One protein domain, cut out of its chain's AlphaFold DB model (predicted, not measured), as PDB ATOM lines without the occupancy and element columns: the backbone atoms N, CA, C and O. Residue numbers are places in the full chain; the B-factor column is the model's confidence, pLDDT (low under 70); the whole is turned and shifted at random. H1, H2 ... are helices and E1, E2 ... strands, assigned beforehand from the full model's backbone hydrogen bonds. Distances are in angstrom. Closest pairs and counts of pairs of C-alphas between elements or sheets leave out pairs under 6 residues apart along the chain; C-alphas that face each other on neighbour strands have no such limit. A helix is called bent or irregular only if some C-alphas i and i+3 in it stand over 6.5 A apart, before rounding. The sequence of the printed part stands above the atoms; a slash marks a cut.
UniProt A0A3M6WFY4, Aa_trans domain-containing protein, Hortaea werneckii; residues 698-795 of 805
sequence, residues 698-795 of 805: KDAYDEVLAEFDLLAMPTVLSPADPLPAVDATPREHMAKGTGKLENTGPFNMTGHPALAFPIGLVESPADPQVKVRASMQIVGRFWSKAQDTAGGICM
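Overview. This is residues 698 to 795 of the 805 residues of the protein "Aa_trans domain-containing protein" of Hortaea werneckii (UniProt A0A3M6WFY4). A long hairpin of E2 and E3, bent in both strands, has short E1 beside one end of E3, with H1 and H4 near that end; a wide loop runs from E1 out to H2 and back through H3 to E2. Residues 726 to 731 stick out. The printed part has 98 residues with four named helices and three named strands, in the order H1 E1 H2 H3 E2 E3 H4 along the chain, and its class is mixed, helices and strands; the three strands form one antiparallel sheet in the order E1 E3 E2. It is loose, with a radius of gyration of the C-alphas of 16.7 A, and spans 50 by 27 by 19 A.

Arrangement. Begin at inner strand E3, residues 767 to 780, which bends by 87 degrees at residue 770. Its hairpin partner E2, residues 754 to 764, has N 757 and O 776 within hydrogen-bond range at 2.8 A. On E3's other side, antiparallel E1, residues 710 to 714, has N 711 and O 779 at 2.9 A. H4, residues 786 to 795, is on the sheet over E3, at a height over the sheet of 10.3 A; the closest C-alphas, Gly 780 and Ala 786, are 6.2 A apart. H1, residues 698 to 707, only grazes the sheet. H3, residues 744 to 750, is close to H1 but not clearly touching, C-alphas 698 and 750 being closest at 4.8 A. H2, residues 730 to 735, is not on the sheet. E1, H2, H3 and E2 form a split strand-helix-strand unit, two strands running the same way with E3 between, its crossover right-handed. O i to N i+4 pairs are within range throughout H2 and H4, 5 of 6 in H1 and 1 of 3 in H3, where 3 of 4 O i to N i+3 pairs are.

Along the chain. Find C-alpha 767 at (17.020, 44.976, -22.013); E3 runs 35.0 A to C-alpha 780 at (1.575, 56.722, -51.085). E2 is 25.5 A long, H1 14.6 A.

Size, cuts and confidence. The farthest C-alphas, Asp 727 and Lys 785, are 50.7 A apart. The printed part has no cut; the link E1 to H2 is long. Confidence is under 70 at residues 708 to 709, 739 and 782 to 795.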
ATOM      1  N   LYS A 698       0.410  44.099 -54.054       81.94
ATOM      2  CA  LYS A 698       0.257  45.407 -54.684       81.94
ATOM      3  C   LYS A 698      -1.214  45.812 -54.803       81.94
ATOM      4  O   LYS A 698      -1.545  46.897 -54.347       81.94
ATOM      5  N   ASP A 699      -2.070  44.937 -55.328       82.25
ATOM      6  CA  ASP A 699      -3.507  45.182 -55.485       82.25
ATOM      7  C   ASP A 699      -4.166  45.474 -54.122       82.25
ATOM      8  O   ASP A 699      -4.985  46.381 -54.027       82.25
ATOM      9  N   ALA A 700      -3.759  44.782 -53.050       80.81
ATOM     10  CA  ALA A 700      -4.247  45.048 -51.693       80.81
ATOM     11  C   ALA A 700      -3.807  46.424 -51.157       80.81
ATOM     12  O   ALA A 700      -4.597  47.126 -50.531       80.81
ATOM     13  N   TYR A 701      -2.561  46.838 -51.408       82.06
ATOM     14  CA  TYR A 701      -2.111  48.192 -51.063       82.06
ATOM     15  C   TYR A 701      -2.835  49.252 -51.899       82.06
ATOM     16  O   TYR A 701      -3.241  50.266 -51.339       82.06
ATOM     17  N   ASP A 702      -3.030  49.016 -53.199       82.62
ATOM     18  CA  ASP A 702      -3.756  49.908 -54.108       82.62
ATOM     19  C   ASP A 702      -5.247  50.022 -53.726       82.62
ATOM     20  O   ASP A 702      -5.817  51.103 -53.849       82.62
ATOM     21  N   GLU A 703      -5.873  48.953 -53.219       83.25
ATOM     22  CA  GLU A 703      -7.255  48.953 -52.713       83.25
ATOM     23  C   GLU A 703      -7.399  49.831 -51.466       83.25
ATOM     24  O   GLU A 703      -8.241  50.727 -51.440       83.25
ATOM     25  N   VAL A 704      -6.537  49.647 -50.460       76.19
ATOM     26  CA  VAL A 704      -6.556  50.493 -49.253       76.19
ATOM     27  C   VAL A 704      -6.195  51.931 -49.615       76.19
ATOM     28  O   VAL A 704      -6.843  52.885 -49.182       76.19
ATOM     29  N   LEU A 705      -5.185  52.107 -50.464       75.44
ATOM     30  CA  LEU A 705      -4.835  53.421 -50.957       75.44
ATOM     31  C   LEU A 705      -5.946  54.007 -51.819       75.44
ATOM     32  O   LEU A 705      -5.960  55.214 -51.904       75.44
ATOM     33  N   ALA A 706      -6.886  53.271 -52.421       73.94
ATOM     34  CA  ALA A 706      -8.016  53.868 -53.143       73.94
ATOM     35  C   ALA A 706      -8.963  54.643 -52.210       73.94
ATOM     36  O   ALA A 706      -9.534  55.653 -52.634       73.94
ATOM     37  N   GLU A 707      -9.056  54.222 -50.947       76.44
ATOM     38  CA  GLU A 707      -9.828  54.878 -49.888       76.44
ATOM     39  C   GLU A 707      -9.027  55.980 -49.172       76.44
ATOM     40  O   GLU A 707      -9.575  57.042 -48.877       76.44
ATOM     41  N   PHE A 708      -7.723  55.773 -48.954       69.38
ATOM     42  CA  PHE A 708      -6.864  56.682 -48.181       69.38
ATOM     43  C   PHE A 708      -5.749  57.323 -49.019       69.38
ATOM     44  O   PHE A 708      -5.100  56.674 -49.831       69.38
ATOM     45  N   ASP A 709      -5.451  58.604 -48.794       67.75
ATOM     46  CA  ASP A 709      -4.397  59.303 -49.550       67.75
ATOM     47  C   ASP A 709      -2.975  58.822 -49.208       67.75
ATOM     48  O   ASP A 709      -2.088  58.817 -50.069       67.75
ATOM     49  N   LEU A 710      -2.754  58.432 -47.949       72.25
ATOM     50  CA  LEU A 710      -1.479  57.966 -47.403       72.25
ATOM     51  C   LEU A 710      -1.722  56.859 -46.370       72.25
ATOM     52  O   LEU A 710      -2.697  56.914 -45.622       72.25
ATOM     53  N   LEU A 711      -0.790  55.909 -46.267       72.75
ATOM     54  CA  LEU A 711      -0.766  54.901 -45.203       72.75
ATOM     55  C   LEU A 711       0.409  55.155 -44.264       72.75
ATOM     56  O   LEU A 711       1.542  55.293 -44.718       72.75
ATOM     57  N   ALA A 712       0.155  55.175 -42.958       79.62
ATOM     58  CA  ALA A 712       1.196  55.217 -41.937       79.62
ATOM     59  C   ALA A 712       1.375  53.821 -41.334       79.62
ATOM     60  O   ALA A 712       0.421  53.223 -40.840       79.62
ATOM     61  N   MET A 713       2.597  53.297 -41.369       80.75
ATOM     62  CA  MET A 713       2.903  51.959 -40.866       80.75
ATOM     63  C   MET A 713       4.310  51.912 -40.251       80.75
ATOM     64  O   MET A 713       5.162  52.730 -40.605       80.75
ATOM     65  N   PRO A 714       4.603  50.991 -39.317       78.38
ATOM     66  CA  PRO A 714       5.970  50.814 -38.828       78.38
ATOM     67  C   PRO A 714       6.894  50.415 -39.986       78.38
ATOM     68  O   PRO A 714       6.458  49.743 -40.915       78.38
ATOM     69  N   THR A 715       8.169  50.812 -39.962       79.81
ATOM     70  CA  THR A 715       9.138  50.343 -40.974       79.81
ATOM     71  C   THR A 715       9.530  48.886 -40.711       79.81
ATOM     72  O   THR A 715       9.521  48.061 -41.625       79.81
ATOM     73  N   VAL A 716       9.794  48.553 -39.445       79.56
ATOM     74  CA  VAL A 716      10.101  47.206 -38.937       79.56
ATOM     75  C   VAL A 716       9.170  46.884 -37.767       79.56
ATOM     76  O   VAL A 716       8.794  47.788 -37.022       79.56
ATOM     77  N   LEU A 717       8.786  45.616 -37.600       78.06
ATOM     78  CA  LEU A 717       7.765  45.219 -36.615       78.06
ATOM     79  C   LEU A 717       8.275  45.173 -35.172       78.06
ATOM     80  O   LEU A 717       7.486  45.313 -34.243       78.06
ATOM     81  N   SER A 718       9.578  44.968 -34.975       78.56
ATOM     82  CA  SER A 718      10.179  44.844 -33.647       78.56
ATOM     83  C   SER A 718      11.441  45.702 -33.498       78.56
ATOM     84  O   SER A 718      12.164  45.908 -34.479       78.56
ATOM     85  N   PRO A 719      11.735  46.196 -32.279       78.44
ATOM     86  CA  PRO A 719      12.994  46.873 -31.965       78.44
ATOM     87  C   PRO A 719      14.211  45.982 -32.251       78.44
ATOM     88  O   PRO A 719      14.104  44.757 -32.228       78.44
ATOM     89  N   ALA A 720      15.377  46.575 -32.520       77.69
ATOM     90  CA  ALA A 720      16.603  45.819 -32.783       77.69
ATOM     91  C   ALA A 720      17.031  44.974 -31.569       77.69
ATOM     92  O   ALA A 720      17.013  45.460 -30.437       77.69
ATOM     93  N   ASP A 721      17.453  43.733 -31.818       77.94
ATOM     94  CA  ASP A 721      18.018  42.868 -30.784       77.94
ATOM     95  C   ASP A 721      19.483  43.231 -30.494       77.94
ATOM     96  O   ASP A 721      20.178  43.744 -31.379       77.94
ATOM     97  N   PRO A 722      19.995  42.937 -29.282       78.69
ATOM     98  CA  PRO A 722      21.420  43.029 -29.001       78.69
ATOM     99  C   PRO A 722      22.218  42.173 -29.978       78.69
ATOM    100  O   PRO A 722      21.829  41.036 -30.275       78.69
ATOM    101  N   LEU A 723      23.345  42.719 -30.440       81.50
ATOM    102  CA  LEU A 723      24.265  41.978 -31.288       81.50
ATOM    103  C   LEU A 723      24.717  40.698 -30.564       81.50
ATOM    104  O   LEU A 723      24.967  40.735 -29.355       81.50
ATOM    105  N   PRO A 724      24.803  39.569 -31.280       82.69
ATOM    106  CA  PRO A 724      25.393  38.354 -30.733       82.69
ATOM    107  C   PRO A 724      26.880  38.580 -30.414       82.69
ATOM    108  O   PRO A 724      27.512  39.488 -30.963       82.69
ATOM    109  N   ALA A 725      27.439  37.754 -29.526       81.94
ATOM    110  CA  ALA A 725      28.877  37.748 -29.270       81.94
ATOM    111  C   ALA A 725      29.652  37.422 -30.559       81.94
ATOM    112  O   ALA A 725      29.130  36.774 -31.462       81.94
ATOM    113  N   VAL A 726      30.901  37.879 -30.662       77.56
ATOM    114  CA  VAL A 726      31.718  37.702 -31.880       77.56
ATOM    115  C   VAL A 726      32.014  36.222 -32.166       77.56
ATOM    116  O   VAL A 726      32.238  35.844 -33.310       77.56
ATOM    117  N   ASP A 727      32.017  35.393 -31.128       77.56
ATOM    118  CA  ASP A 727      32.251  33.952 -31.166       77.56
ATOM    119  C   ASP A 727      30.965  33.113 -31.086       77.56
ATOM    120  O   ASP A 727      31.056  31.884 -30.995       77.56
ATOM    121  N   ALA A 728      29.797  33.765 -31.134       80.25
ATOM    122  CA  ALA A 728      28.492  33.116 -31.127       80.25
ATOM    123  C   ALA A 728      28.317  32.189 -32.335       80.25
ATOM    124  O   ALA A 728      28.954  32.345 -33.381       80.25
ATOM    125  N   THR A 729      27.427  31.209 -32.204       75.69
ATOM    126  CA  THR A 729      27.241  30.238 -33.282       75.69
ATOM    127  C   THR A 729      26.498  30.850 -34.476       75.69
ATOM    128  O   THR A 729      25.715  31.795 -34.310       75.69
ATOM    129  N   PRO A 730      26.658  30.319 -35.706       71.44
ATOM    130  CA  PRO A 730      25.920  30.809 -36.871       71.44
ATOM    131  C   PRO A 730      24.400  30.842 -36.665       71.44
ATOM    132  O   PRO A 730      23.725  31.752 -37.147       71.44
ATOM    133  N   ARG A 731      23.846  29.884 -35.913       71.56
ATOM    134  CA  ARG A 731      22.415  29.847 -35.595       71.56
ATOM    135  C   ARG A 731      22.008  30.966 -34.647       71.56
ATOM    136  O   ARG A 731      20.934  31.534 -34.836       71.56
ATOM    137  N   GLU A 732      22.837  31.302 -33.663       76.12
ATOM    138  CA  GLU A 732      22.606  32.453 -32.784       76.12
ATOM    139  C   GLU A 732      22.676  33.767 -33.570       76.12
ATOM    140  O   GLU A 732      21.802  34.621 -33.413       76.12
ATOM    141  N   HIS A 733      23.636  33.892 -34.491       77.25
ATOM    142  CA  HIS A 733      23.708  35.025 -35.415       77.25
ATOM    143  C   HIS A 733      22.448  35.153 -36.282       77.25
ATOM    144  O   HIS A 733      21.874  36.239 -36.380       77.25
ATOM    145  N   MET A 734      21.977  34.054 -36.879       74.25
ATOM    146  CA  MET A 734      20.761  34.050 -37.699       74.25
ATOM    147  C   MET A 734      19.503  34.352 -36.878       74.25
ATOM    148  O   MET A 734      18.651  35.119 -37.325       74.25
ATOM    149  N   ALA A 735      19.396  33.804 -35.664       76.69
ATOM    150  CA  ALA A 735      18.243  34.006 -34.790       76.69
ATOM    151  C   ALA A 735      18.011  35.488 -34.453       76.69
ATOM    152  O   ALA A 735      16.861  35.904 -34.352       76.69
ATOM    153  N   LYS A 736      19.080  36.290 -34.352       79.06
ATOM    154  CA  LYS A 736      19.011  37.740 -34.095       79.06
ATOM    155  C   LYS A 736      18.497  38.567 -35.283       79.06
ATOM    156  O   LYS A 736      18.069  39.702 -35.090       79.06
ATOM    157  N   GLY A 737      18.535  38.023 -36.503       71.06
ATOM    158  CA  GLY A 737      17.997  38.667 -37.710       71.06
ATOM    159  C   GLY A 737      16.544  38.295 -38.030       71.06
ATOM    160  O   GLY A 737      15.885  38.987 -38.811       71.06
ATOM    161  N   THR A 738      16.032  37.216 -37.433       71.50
ATOM    162  CA  THR A 738      14.672  36.713 -37.663       71.50
ATOM    163  C   THR A 738      13.623  37.765 -37.287       71.50
ATOM    164  O   THR A 738      13.754  38.473 -36.292       71.50
ATOM    165  N   GLY A 739      12.575  37.897 -38.102       68.44
ATOM    166  CA  GLY A 739      11.449  38.796 -37.826       68.44
ATOM    167  C   GLY A 739      11.671  40.276 -38.160       68.44
ATOM    168  O   GLY A 739      10.719  41.053 -38.177       68.44
ATOM    169  N   LYS A 740      12.901  40.707 -38.481       75.81
ATOM    170  CA  LYS A 740      13.178  42.129 -38.782       75.81
ATOM    171  C   LYS A 740      12.688  42.571 -40.162       75.81
ATOM    172  O   LYS A 740      12.362  43.740 -40.343       75.81
ATOM    173  N   LEU A 741      12.608  41.643 -41.117       75.38
ATOM    174  CA  LEU A 741      12.231  41.913 -42.512       75.38
ATOM    175  C   LEU A 741      10.774  41.562 -42.846       75.38
ATOM    176  O   LEU A 741      10.365  41.738 -43.989       75.38
ATOM    177  N   GLU A 742       9.985  41.093 -41.877       77.00
ATOM    178  CA  GLU A 742       8.610  40.610 -42.103       77.00
ATOM    179  C   GLU A 742       7.669  41.675 -42.669       77.00
ATOM    180  O   GLU A 742       6.737  41.347 -43.392       77.00
ATOM    181  N   ASN A 743       7.935  42.951 -42.389       75.12
ATOM    182  CA  ASN A 743       7.149  44.058 -42.922       75.12
ATOM    183  C   ASN A 743       7.831  44.749 -44.113       75.12
ATOM    184  O   ASN A 743       7.204  44.964 -45.146       75.12
ATOM    185  N   THR A 744       9.131  45.049 -44.012       78.69
ATOM    186  CA  THR A 744       9.868  45.762 -45.072       78.69
ATOM    187  C   THR A 744      10.078  44.909 -46.325       78.69
ATOM    188  O   THR A 744      10.032  45.431 -47.435       78.69
ATOM    189  N   GLY A 745      10.300  43.600 -46.167       78.00
ATOM    190  CA  GLY A 745      10.525  42.670 -47.275       78.00
ATOM    191  C   GLY A 745       9.324  42.602 -48.222       78.00
ATOM    192  O   GLY A 745       9.475  42.966 -49.389       78.00
ATOM    193  N   PRO A 746       8.127  42.217 -47.736       74.56
ATOM    194  CA  PRO A 746       6.917  42.199 -48.556       74.56
ATOM    195  C   PRO A 746       6.555  43.581 -49.113       74.56
ATOM    196  O   PRO A 746       6.242  43.694 -50.295       74.56
ATOM    197  N   PHE A 747       6.656  44.644 -48.303       80.44
ATOM    198  CA  PHE A 747       6.368  46.011 -48.749       80.44
ATOM    199  C   PHE A 747       7.217  46.425 -49.965       80.44
ATOM    200  O   PHE A 747       6.666  46.905 -50.959       80.44
ATOM    201  N   ASN A 748       8.532  46.181 -49.930       81.94
ATOM    202  CA  ASN A 748       9.446  46.545 -51.017       81.94
ATOM    203  C   ASN A 748       9.080  45.876 -52.352       81.94
ATOM    204  O   ASN A 748       9.296  46.470 -53.406       81.94
ATOM    205  N   MET A 749       8.490  44.675 -52.319       78.19
ATOM    206  CA  MET A 749       8.053  43.975 -53.534       78.19
ATOM    207  C   MET A 749       6.847  44.644 -54.209       78.19
ATOM    208  O   MET A 749       6.648  44.480 -55.409       78.19
ATOM    209  N   THR A 750       6.065  45.448 -53.480       82.38
ATOM    210  CA  THR A 750       4.917  46.169 -54.058       82.38
ATOM    211  C   THR A 750       5.330  47.350 -54.942       82.38
ATOM    212  O   THR A 750       4.575  47.749 -55.829       82.38
ATOM    213  N   GLY A 751       6.520  47.917 -54.703       79.88
ATOM    214  CA  GLY A 751       7.066  49.078 -55.410       79.88
ATOM    215  C   GLY A 751       6.410  50.429 -55.082       79.88
ATOM    216  O   GLY A 751       6.713  51.411 -55.763       79.88
ATOM    217  N   HIS A 752       5.513  50.503 -54.093       79.81
ATOM    218  CA  HIS A 752       4.875  51.763 -53.697       79.81
ATOM    219  C   HIS A 752       5.899  52.768 -53.143       79.81
ATOM    220  O   HIS A 752       6.814  52.375 -52.413       79.81
ATOM    221  N   PRO A 753       5.762  54.073 -53.442       78.81
ATOM    222  CA  PRO A 753       6.624  55.090 -52.855       78.81
ATOM    223  C   PRO A 753       6.383  55.193 -51.344       78.81
ATOM    224  O   PRO A 753       5.239  55.307 -50.901       78.81
ATOM    225  N   ALA A 754       7.462  55.215 -50.560       77.06
ATOM    226  CA  ALA A 754       7.393  55.464 -49.125       77.06
ATOM    227  C   ALA A 754       8.526  56.354 -48.616       77.06
ATOM    228  O   ALA A 754       9.631  56.362 -49.159       77.06
ATOM    229  N   LEU A 755       8.243  57.081 -47.537       75.75
ATOM    230  CA  LEU A 755       9.215  57.866 -46.782       75.75
ATOM    231  C   LEU A 755       9.286  57.346 -45.350       75.75
ATOM    232  O   LEU A 755       8.273  57.327 -44.653       75.75
ATOM    233  N   ALA A 756      10.477  56.943 -44.912       77.94
ATOM    234  CA  ALA A 756      10.724  56.481 -43.552       77.94
ATOM    235  C   ALA A 756      11.321  57.604 -42.693       77.94
ATOM    236  O   ALA A 756      12.286  58.258 -43.095       77.94
ATOM    237  N   PHE A 757      10.775  57.801 -41.494       75.56
ATOM    238  CA  PHE A 757      11.220  58.819 -40.549       75.56
ATOM    239  C   PHE A 757      11.379  58.236 -39.140       75.56
ATOM    240  O   PHE A 757      10.554  57.427 -38.702       75.56
ATOM    241  N   PRO A 758      12.402  58.670 -38.384       80.06
ATOM    242  CA  PRO A 758      12.539  58.296 -36.985       80.06
ATOM    243  C   PRO A 758      11.445  58.976 -36.151       80.06
ATOM    244  O   PRO A 758      11.324  60.199 -36.166       80.06
ATOM    245  N   ILE A 759      10.689  58.188 -35.388       80.88
ATOM    246  CA  ILE A 759       9.567  58.674 -34.560       80.88
ATOM    247  C   ILE A 759       9.865  58.664 -33.058       80.88
ATOM    248  O   ILE A 759       9.067  59.144 -32.258       80.88
ATOM    249  N   GLY A 760      11.025  58.146 -32.650       81.81
ATOM    250  CA  GLY A 760      11.439  58.161 -31.251       81.81
ATOM    251  C   GLY A 760      12.365  57.014 -30.884       81.81
ATOM    252  O   GLY A 760      12.959  56.367 -31.749       81.81
ATOM    253  N   LEU A 761      12.492  56.789 -29.580       83.94
ATOM    254  CA  LEU A 761      13.207  55.655 -29.010       83.94
ATOM    255  C   LEU A 761      12.203  54.729 -28.314       83.94
ATOM    256  O   LEU A 761      11.336  55.209 -27.586       83.94
ATOM    257  N   VAL A 762      12.350  53.426 -28.517       84.25
ATOM    258  CA  VAL A 762      11.563  52.360 -27.883       84.25
ATOM    259  C   VAL A 762      12.487  51.455 -27.082       84.25
ATOM    260  O   VAL A 762      13.661  51.308 -27.421       84.25
ATOM    261  N   GLU A 763      11.981  50.882 -25.999       83.38
ATOM    262  CA  GLU A 763      12.752  49.976 -25.144       83.38
ATOM    263  C   GLU A 763      13.043  48.664 -25.877       83.38
ATOM    264  O   GLU A 763      12.203  48.141 -26.616       83.38
ATOM    265  N   SER A 764      14.262  48.154 -25.711       78.94
ATOM    266  CA  SER A 764      14.647  46.856 -26.246       78.94
ATOM    267  C   SER A 764      13.951  45.751 -25.446       78.94
ATOM    268  O   SER A 764      14.068  45.731 -24.220       78.94
ATOM    269  N   PRO A 765      13.287  44.780 -26.098       72.75
ATOM    270  CA  PRO A 765      12.694  43.638 -25.405       72.75
ATOM    271  C   PRO A 765      13.713  42.803 -24.615       72.75
ATOM    272  O   PRO A 765      13.346  42.141 -23.649       72.75
ATOM    273  N   ALA A 766      14.984  42.824 -25.026       74.06
ATOM    274  CA  ALA A 766      16.058  42.081 -24.371       74.06
ATOM    275  C   ALA A 766      16.652  42.814 -23.156       74.06
ATOM    276  O   ALA A 766      17.204  42.168 -22.270       74.06
ATOM    277  N   ASP A 767      16.559  44.146 -23.124       78.19
ATOM    278  CA  ASP A 767      17.020  44.976 -22.013       78.19
ATOM    279  C   ASP A 767      16.202  46.281 -21.963       78.19
ATOM    280  O   ASP A 767      16.452  47.194 -22.758       78.19
ATOM    281  N   PRO A 768      15.246  46.405 -21.021       78.44
ATOM    282  CA  PRO A 768      14.421  47.604 -20.870       78.44
ATOM    283  C   PRO A 768      15.212  48.891 -20.582       78.44
ATOM    284  O   PRO A 768      14.685  49.988 -20.761       78.44
ATOM    285  N   GLN A 769      16.477  48.795 -20.151       81.38
ATOM    286  CA  GLN A 769      17.338  49.964 -19.938       81.38
ATOM    287  C   GLN A 769      17.909  50.522 -21.250       81.38
ATOM    288  O   GLN A 769      18.303  51.691 -21.311       81.38
ATOM    289  N   VAL A 770      17.930  49.719 -22.316       80.25
ATOM    290  CA  VAL A 770      18.432  50.110 -23.634       80.25
ATOM    291  C   VAL A 770      17.274  50.589 -24.499       80.25
ATOM    292  O   VAL A 770      16.329  49.853 -24.772       80.25
ATOM    293  N   LYS A 771      17.367  51.827 -24.995       82.88
ATOM    294  CA  LYS A 771      16.382  52.392 -25.924       82.88
ATOM    295  C   LYS A 771      16.948  52.485 -27.338       82.88
ATOM    296  O   LYS A 771      17.998  53.088 -27.552       82.88
ATOM    297  N   VAL A 772      16.239  51.923 -28.312       83.94
ATOM    298  CA  VAL A 772      16.626  51.868 -29.731       83.94
ATOM    299  C   VAL A 772      15.679  52.698 -30.593       83.94
ATOM    300  O   VAL A 772      14.540  52.954 -30.214       83.94
ATOM    301  N   ARG A 773      16.141  53.170 -31.755       81.56
ATOM    302  CA  ARG A 773      15.339  54.046 -32.626       81.56
ATOM    303  C   ARG A 773      14.168  53.288 -33.247       81.56
ATOM    304  O   ARG A 773      14.369  52.247 -33.863       81.56
ATOM    305  N   ALA A 774      12.974  53.860 -33.140       81.19
ATOM    306  CA  ALA A 774      11.789  53.436 -33.875       81.19
ATOM    307  C   ALA A 774      11.615  54.284 -35.139       81.19
ATOM    308  O   ALA A 774      11.847  55.498 -35.126       81.19
ATOM    309  N   SER A 775      11.187  53.638 -36.221       81.25
ATOM    310  CA  SER A 775      10.934  54.262 -37.519       81.25
ATOM    311  C   SER A 775       9.511  53.968 -37.978       81.25
ATOM    312  O   SER A 775       9.037  52.835 -37.871       81.25
ATOM    313  N   MET A 776       8.858  54.992 -38.514       81.69
ATOM    314  CA  MET A 776       7.572  54.903 -39.199       81.69
ATOM    315  C   MET A 776       7.788  55.212 -40.674       81.69
ATOM    316  O   MET A 776       8.572  56.099 -41.004       81.69
ATOM    317  N   GLN A 777       7.082  54.511 -41.553       80.69
ATOM    318  CA  GLN A 777       7.029  54.816 -42.974       80.69
ATOM    319  C   GLN A 777       5.641  55.312 -43.381       80.69
ATOM    320  O   GLN A 777       4.623  54.778 -42.938       80.69
ATOM    321  N   ILE A 778       5.625  56.345 -44.219       78.38
ATOM    322  CA  ILE A 778       4.429  56.879 -44.870       78.38
ATOM    323  C   ILE A 778       4.451  56.415 -46.325       78.38
ATOM    324  O   ILE A 778       5.394  56.743 -47.043       78.38
ATOM    325  N   VAL A 779       3.437  55.663 -46.745       79.50
ATOM    326  CA  VAL A 779       3.300  55.051 -48.075       79.50
ATOM    327  C   VAL A 779       2.243  55.802 -48.887       79.50
ATOM    328  O   VAL A 779       1.185  56.133 -48.353       79.50
ATOM    329  N   GLY A 780       2.508  56.056 -50.170       71.38
ATOM    330  CA  GLY A 780       1.575  56.722 -51.085       71.38
ATOM    331  C   GLY A 780       1.238  55.906 -52.336       71.38
ATOM    332  O   GLY A 780       1.867  54.889 -52.628       71.38
ATOM    333  N   ARG A 781       0.253  56.388 -53.105       74.69
ATOM    334  CA  ARG A 781      -0.160  55.809 -54.398       74.69
ATOM    335  C   ARG A 781       0.927  55.924 -55.468       74.69
ATOM    336  O   ARG A 781       1.661  56.912 -55.533       74.69
ATOM    337  N   PHE A 782       0.944  54.963 -56.389       63.06
ATOM    338  CA  PHE A 782       1.701  55.062 -57.635       63.06
ATOM    339  C   PHE A 782       1.265  56.279 -58.460       63.06
ATOM    340  O   PHE A 782       0.078  56.464 -58.720       63.06
ATOM    341  N   TRP A 783       2.231  57.085 -58.915       55.44
ATOM    342  CA  TRP A 783       2.035  58.165 -59.898       55.44
ATOM    343  C   TRP A 783       0.997  59.243 -59.531       55.44
ATOM    344  O   TRP A 783       0.631  60.052 -60.384       55.44
ATOM    345  N   SER A 784       0.525  59.293 -58.281       49.50
ATOM    346  CA  SER A 784      -0.354  60.365 -57.819       49.50
ATOM    347  C   SER A 784       0.474  61.569 -57.363       49.50
ATOM    348  O   SER A 784       1.632  61.439 -56.957       49.50
ATOM    349  N   LYS A 785      -0.146  62.757 -57.359       45.09
ATOM    350  CA  LYS A 785       0.422  63.990 -56.784       45.09
ATOM    351  C   LYS A 785       0.792  63.870 -55.290       45.09
ATOM    352  O   LYS A 785       1.271  64.837 -54.716       45.09
ATOM    353  N   ALA A 786       0.629  62.710 -54.648       43.78
ATOM    354  CA  ALA A 786       1.087  62.454 -53.284       43.78
ATOM    355  C   ALA A 786       2.607  62.636 -53.099       43.78
ATOM    356  O   ALA A 786       3.024  62.945 -51.987       43.78
ATOM    357  N   GLN A 787       3.434  62.532 -54.151       44.59
ATOM    358  CA  GLN A 787       4.844  62.959 -54.072       44.59
ATOM    359  C   GLN A 787       4.978  64.472 -53.814       44.59
ATOM    360  O   GLN A 787       5.825  64.875 -53.015       44.59
ATOM    361  N   ASP A 788       4.093  65.294 -54.387       44.84
ATOM    362  CA  ASP A 788       4.026  66.736 -54.119       44.84
ATOM    363  C   ASP A 788       3.405  67.031 -52.745       44.84
ATOM    364  O   ASP A 788       3.798  67.994 -52.093       44.84
ATOM    365  N   THR A 789       2.482  66.196 -52.253       43.75
ATOM    366  CA  THR A 789       1.885  66.352 -50.913       43.75
ATOM    367  C   THR A 789       2.850  65.922 -49.802       43.75
ATOM    368  O   THR A 789       3.025  66.657 -48.837       43.75
ATOM    369  N   ALA A 790       3.547  64.791 -49.939       39.94
ATOM    370  CA  ALA A 790       4.560  64.337 -48.982       39.94
ATOM    371  C   ALA A 790       5.830  65.213 -49.022       39.94
ATOM    372  O   ALA A 790       6.395  65.542 -47.975       39.94
ATOM    373  N   GLY A 791       6.229  65.675 -50.216       42.28
ATOM    374  CA  GLY A 791       7.257  66.703 -50.397       42.28
ATOM    375  C   GLY A 791       6.829  68.080 -49.873       42.28
ATOM    376  O   GLY A 791       7.629  68.780 -49.255       42.28
ATOM    377  N   GLY A 792       5.554  68.447 -50.030       42.34
ATOM    378  CA  GLY A 792       4.960  69.695 -49.541       42.34
ATOM    379  C   GLY A 792       4.793  69.747 -48.020       42.34
ATOM    380  O   GLY A 792       5.050  70.788 -47.416       42.34
ATOM    381  N   ILE A 793       4.467  68.616 -47.381       45.62
ATOM    382  CA  ILE A 793       4.454  68.456 -45.916       45.62
ATOM    383  C   ILE A 793       5.871  68.622 -45.336       45.62
ATOM    384  O   ILE A 793       6.028  69.186 -44.255       45.62
ATOM    385  N   CYS A 794       6.914  68.205 -46.065       41.97
ATOM    386  CA  CYS A 794       8.305  68.330 -45.616       41.97
ATOM    387  C   CYS A 794       8.968  69.684 -45.945       41.97
ATOM    388  O   CYS A 794       9.958  70.030 -45.300       41.97
ATOM    389  N   MET A 795       8.466  70.455 -46.921       36.97
ATOM    390  CA  MET A 795       9.133  71.677 -47.422       36.97
ATOM    391  C   MET A 795       8.303  72.973 -47.313       36.97
ATOM    392  O   MET A 795       8.757  74.037 -47.738       36.97
TER     393      MET A 795